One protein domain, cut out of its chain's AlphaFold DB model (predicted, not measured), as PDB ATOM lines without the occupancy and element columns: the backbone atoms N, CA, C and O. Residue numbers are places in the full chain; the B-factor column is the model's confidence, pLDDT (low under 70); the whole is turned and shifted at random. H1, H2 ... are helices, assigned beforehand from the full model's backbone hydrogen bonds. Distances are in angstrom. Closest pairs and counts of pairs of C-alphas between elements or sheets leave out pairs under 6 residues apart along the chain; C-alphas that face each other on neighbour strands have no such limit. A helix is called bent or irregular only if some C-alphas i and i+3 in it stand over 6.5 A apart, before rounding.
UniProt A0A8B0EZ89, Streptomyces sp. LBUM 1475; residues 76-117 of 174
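Overview. This is residues 76 to 117 of the 174 residues of a protein of Streptomyces sp. LBUM 1475 (UniProt A0A8B0EZ89). The printed part begins with a small head, made of the short helix H1 and the looping stretch of residues 81 to 92, and continues into one long helix, H2, whose residues 95 to 116 stick out from that head as a single arm. This arm makes most of the length. The printed part has 42 residues with two named helices, H1 then H2, and no named strand; the class is all helix. The whole is extended, with a radius of gyration of the C-alphas of 15.5 A, and spans 46 by 20 by 11 A.

Arrangement. H1, residues 77 to 80, and H2, residues 93 to 116, are apart: no C-alpha of the one is within 8 A of the other. A long link of 12 residues joins them. Residues 95 to 117, of which 95 to 116 belong to H2, stand free. H1 is too short for any pair of O i and N i+4 inside it, but its one O i to N i+3 pair is within range; in H2 every O i to N i+4 pair is within hydrogen-bond range.

Along the chain. H1 begins at C-alpha 77, at (107.108, 209.257, 204.833), and measures 5.5 A from first to last C-alpha. H2 runs from C-alpha 93, at (116.003, 200.640, 195.671), to C-alpha 116, at (100.016, 170.790, 192.980), over 34.0 A, and is not bent.

Size, cuts and confidence. The C-alphas of Asp 76 and Ala 117, the first and last printed residues, are the two farthest apart, at 46.7 A. The printed part has no cut. The mean pLDDT of the printed part is 72.5; residues 77 to 95 are under 70, while H2 has a mean of 84.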
ATOM      1  N   ASP A  76     107.651 211.741 208.150       72.62
ATOM      2  CA  ASP A  76     108.807 211.763 207.228       72.62
ATOM      3  C   ASP A  76     108.623 210.829 206.014       72.62
ATOM      4  O   ASP A  76     109.525 210.651 205.194       72.62
ATOM      5  N   TRP A  77     107.423 210.260 205.855       66.81
ATOM      6  CA  TRP A  77     107.108 209.257 204.833       66.81
ATOM      7  C   TRP A  77     107.442 209.697 203.398       66.81
ATOM      8  O   TRP A  77     107.748 208.848 202.563       66.81
ATOM      9  N   TRP A  78     107.435 211.002 203.099       69.06
ATOM     10  CA  TRP A  78     107.784 211.508 201.766       69.06
ATOM     11  C   TRP A  78     109.279 211.380 201.442       69.06
ATOM     12  O   TRP A  78     109.639 211.331 200.268       69.06
ATOM     13  N   GLU A  79     110.170 211.319 202.440       64.62
ATOM     14  CA  GLU A  79     111.613 211.138 202.207       64.62
ATOM     15  C   GLU A  79     111.927 209.728 201.687       64.62
ATOM     16  O   GLU A  79     112.898 209.518 200.949       64.62
ATOM     17  N   HIS A  80     111.061 208.780 202.036       55.84
ATOM     18  CA  HIS A  80     111.150 207.375 201.670       55.84
ATOM     19  C   HIS A  80     110.254 207.000 200.484       55.84
ATOM     20  O   HIS A  80     110.395 205.896 199.957       55.84
ATOM     21  N   ASP A  81     109.376 207.900 200.028       65.31
ATOM     22  CA  ASP A  81     108.529 207.668 198.859       65.31
ATOM     23  C   ASP A  81     109.374 207.694 197.563       65.31
ATOM     24  O   ASP A  81     109.955 208.732 197.211       65.31
ATOM     25  N   PRO A  82     109.445 206.578 196.806       51.44
ATOM     26  CA  PRO A  82     110.206 206.499 195.560       51.44
ATOM     27  C   PRO A  82     109.736 207.459 194.459       51.44
ATOM     28  O   PRO A  82     110.515 207.766 193.554       51.44
ATOM     29  N   ALA A  83     108.480 207.913 194.501       50.88
ATOM     30  CA  ALA A  83     107.918 208.853 193.535       50.88
ATOM     31  C   ALA A  83     108.300 210.316 193.832       50.88
ATOM     32  O   ALA A  83     108.250 211.151 192.930       50.88
ATOM     33  N   LEU A  84     108.708 210.620 195.070       53.47
ATOM     34  CA  LEU A  84     109.010 211.980 195.543       53.47
ATOM     35  C   LEU A  84     110.511 212.193 195.804       53.47
ATOM     36  O   LEU A  84     111.036 213.298 195.644       53.47
ATOM     37  N   SER A  85     111.236 211.127 196.152       50.66
ATOM     38  CA  SER A  85     112.671 211.155 196.425       50.66
ATOM     39  C   SER A  85     113.493 210.975 195.143       50.66
ATOM     40  O   SER A  85     113.718 209.869 194.645       50.66
ATOM     41  N   SER A  86     114.060 212.077 194.640       49.81
ATOM     42  CA  SER A  86     115.067 212.052 193.560       49.81
ATOM     43  C   SER A  86     116.322 211.225 193.902       49.81
ATOM     44  O   SER A  86     117.116 210.919 193.010       49.81
ATOM     45  N   ARG A  87     116.496 210.843 195.178       50.06
ATOM     46  CA  ARG A  87     117.571 209.983 195.690       50.06
ATOM     47  C   ARG A  87     117.183 208.493 195.701       50.06
ATOM     48  O   ARG A  87     118.053 207.678 195.441       50.06
ATOM     49  N   ALA A  88     115.906 208.139 195.872       49.06
ATOM     50  CA  ALA A  88     115.408 206.759 195.750       49.06
ATOM     51  C   ALA A  88     115.375 206.255 194.292       49.06
ATOM     52  O   ALA A  88     115.526 205.062 194.030       49.06
ATOM     53  N   SER A  89     115.232 207.176 193.331       47.56
ATOM     54  CA  SER A  89     115.327 206.881 191.892       47.56
ATOM     55  C   SER A  89     116.768 206.583 191.431       47.56
ATOM     56  O   SER A  89     116.983 205.946 190.397       47.56
ATOM     57  N   ARG A  90     117.783 206.991 192.209       52.19
ATOM     58  CA  ARG A  90     119.197 206.755 191.892       52.19
ATOM     59  C   ARG A  90     119.666 205.448 192.553       52.19
ATOM     60  O   ARG A  90     119.895 205.370 193.749       52.19
ATOM     61  N   SER A  91     119.792 204.430 191.715       52.66
ATOM     62  CA  SER A  91     120.631 203.228 191.838       52.66
ATOM     63  C   SER A  91     120.282 202.064 192.783       52.66
ATOM     64  O   SER A  91     120.403 200.945 192.291       52.66
ATOM     65  N   ASP A  92     119.815 202.220 194.029       58.75
ATOM     66  CA  ASP A  92     119.765 201.043 194.943       58.75
ATOM     67  C   ASP A  92     118.382 200.398 195.136       58.75
ATOM     68  O   ASP A  92     118.242 199.174 195.047       58.75
ATOM     69  N   GLY A  93     117.322 201.190 195.324       60.56
ATOM     70  CA  GLY A  93     116.003 200.640 195.671       60.56
ATOM     71  C   GLY A  93     115.376 199.794 194.558       60.56
ATOM     72  O   GLY A  93     114.782 198.751 194.813       60.56
ATOM     73  N   ARG A  94     115.538 200.201 193.293       63.03
ATOM     74  CA  ARG A  94     114.886 199.521 192.161       63.03
ATOM     75  C   ARG A  94     115.499 198.158 191.836       63.03
ATOM     76  O   ARG A  94     114.764 197.266 191.426       63.03
ATOM     77  N   ARG A  95     116.817 198.003 192.020       68.38
ATOM     78  CA  ARG A  95     117.505 196.710 191.871       68.38
ATOM     79  C   ARG A  95     117.152 195.772 193.017       68.38
ATOM     80  O   ARG A  95     116.662 194.685 192.745       68.38
ATOM     81  N   SER A  96     117.244 196.246 194.264       73.56
ATOM     82  CA  SER A  96     116.861 195.457 195.444       73.56
ATOM     83  C   SER A  96     115.425 194.931 195.351       73.56
ATOM     84  O   SER A  96     115.171 193.769 195.647       73.56
ATOM     85  N   LEU A  97     114.484 195.764 194.894       74.81
ATOM     86  CA  LEU A  97     113.089 195.353 194.723       74.81
ATOM     87  C   LEU A  97     112.894 194.343 193.590       74.81
ATOM     88  O   LEU A  97     112.002 193.503 193.689       74.81
ATOM     89  N   ALA A  98     113.677 194.431 192.511       80.31
ATOM     90  CA  ALA A  98     113.610 193.481 191.403       80.31
ATOM     91  C   ALA A  98     114.143 192.104 191.824       80.31
ATOM     92  O   ALA A  98     113.459 191.104 191.597       80.31
ATOM     93  N   ASP A  99     115.287 192.082 192.510       82.50
ATOM     94  CA  ASP A  99     115.917 190.866 193.032       82.50
ATOM     95  C   ASP A  99     115.002 190.175 194.063       82.50
ATOM     96  O   ASP A  99     114.791 188.960 194.033       82.50
ATOM     97  N   GLU A 100     114.367 190.961 194.939       81.38
ATOM     98  CA  GLU A 100     113.399 190.448 195.908       81.38
ATOM     99  C   GLU A 100     112.113 189.944 195.238       81.38
ATOM    100  O   GLU A 100     111.588 188.897 195.618       81.38
ATOM    101  N   ASN A 101     111.626 190.611 194.183       89.75
ATOM    102  CA  ASN A 101     110.480 190.115 193.414       89.75
ATOM    103  C   ASN A 101     110.781 188.766 192.758       89.75
ATOM    104  O   ASN A 101     109.922 187.887 192.739       89.75
ATOM    105  N   GLU A 102     111.979 188.607 192.200       92.06
ATOM    106  CA  GLU A 102     112.400 187.359 191.570       92.06
ATOM    107  C   GLU A 102     112.490 186.227 192.598       92.06
ATOM    108  O   GLU A 102     111.911 185.157 192.382       92.06
ATOM    109  N   ARG A 103     113.097 186.495 193.761       92.81
ATOM    110  CA  ARG A 103     113.157 185.547 194.881       92.81
ATOM    111  C   ARG A 103     111.766 185.121 195.350       92.81
ATOM    112  O   ARG A 103     111.498 183.925 195.456       92.81
ATOM    113  N   LEU A 104     110.865 186.077 195.576       90.69
ATOM    114  CA  LEU A 104     109.494 185.791 196.009       90.69
ATOM    115  C   LEU A 104     108.720 184.990 194.954       90.69
ATOM    116  O   LEU A 104     107.960 184.086 195.289       90.69
ATOM    117  N   ARG A 105     108.923 185.276 193.664       91.38
ATOM    118  CA  ARG A 105     108.301 184.506 192.574       91.38
ATOM    119  C   ARG A 105     108.833 183.078 192.495       91.38
ATOM    120  O   ARG A 105     108.057 182.179 192.172       91.38
ATOM    121  N   ALA A 106     110.119 182.863 192.769       93.38
ATOM    122  CA  ALA A 106     110.702 181.527 192.840       93.38
ATOM    123  C   ALA A 106     110.119 180.730 194.018       93.38
ATOM    124  O   ALA A 106     109.668 179.603 193.827       93.38
ATOM    125  N   GLU A 107     110.023 181.347 195.195       89.94
ATOM    126  CA  GLU A 107     109.432 180.726 196.387       89.94
ATOM    127  C   GLU A 107     107.951 180.380 196.176       89.94
ATOM    128  O   GLU A 107     107.510 179.267 196.465       89.94
ATOM    129  N   VAL A 108     107.175 181.290 195.579       93.69
ATOM    130  CA  VAL A 108     105.771 181.028 195.230       93.69
ATOM    131  C   VAL A 108     105.644 179.885 194.223       93.69
ATOM    132  O   VAL A 108     104.693 179.106 194.316       93.69
ATOM    133  N   ARG A 109     106.565 179.768 193.260       92.25
ATOM    134  CA  ARG A 109     106.566 178.669 192.286       92.25
ATOM    135  C   ARG A 109     106.806 177.331 192.975       92.25
ATOM    136  O   ARG A 109     106.013 176.420 192.779       92.25
ATOM    137  N   GLU A 110     107.823 177.247 193.824       91.44
ATOM    138  CA  GLU A 110     108.137 176.036 194.583       91.44
ATOM    139  C   GLU A 110     106.978 175.630 195.507       91.44
ATOM    140  O   GLU A 110     106.577 174.466 195.552       91.44
ATOM    141  N   LEU A 111     106.388 176.593 196.220       89.25
ATOM    142  CA  LEU A 111     105.230 176.343 197.076       89.25
ATOM    143  C   LEU A 111     104.025 175.854 196.269       89.25
ATOM    144  O   LEU A 111     103.338 174.931 196.701       89.25
ATOM    145  N   ARG A 112     103.780 176.432 195.090       86.31
ATOM    146  CA  ARG A 112     102.719 175.966 194.189       86.31
ATOM    147  C   ARG A 112     102.996 174.565 193.661       86.31
ATOM    148  O   ARG A 112     102.076 173.762 193.654       86.31
ATOM    149  N   GLU A 113     104.230 174.244 193.290       89.12
ATOM    150  CA  GLU A 113     104.612 172.898 192.843       89.12
ATOM    151  C   GLU A 113     104.420 171.853 193.949       89.12
ATOM    152  O   GLU A 113     103.910 170.769 193.686       89.12
ATOM    153  N   ARG A 114     104.732 172.191 195.205       83.19
ATOM    154  CA  ARG A 114     104.485 171.313 196.364       83.19
ATOM    155  C   ARG A 114     103.000 171.113 196.671       83.19
ATOM    156  O   ARG A 114     102.634 170.070 197.201       83.19
ATOM    157  N   VAL A 115     102.163 172.111 196.386       85.50
ATOM    158  CA  VAL A 115     100.704 172.033 196.569       85.50
ATOM    159  C   VAL A 115     100.034 171.285 195.413       85.50
ATOM    160  O   VAL A 115      99.069 170.563 195.647       85.50
ATOM    161  N   GLU A 116     100.543 171.436 194.190       77.75
ATOM    162  CA  GLU A 116     100.016 170.790 192.980       77.75
ATOM    163  C   GLU A 116     100.537 169.354 192.801       77.75
ATOM    164  O   GLU A 116      99.927 168.555 192.090       77.75
ATOM    165  N   ALA A 117     101.647 168.993 193.455       72.00
ATOM    166  CA  ALA A 117     102.130 167.620 193.492       72.00
ATOM    167  C   ALA A 117     101.060 166.710 194.130       72.00
ATOM    168  O   ALA A 117     100.705 166.899 195.298       72.00
TER     169      ALA A 117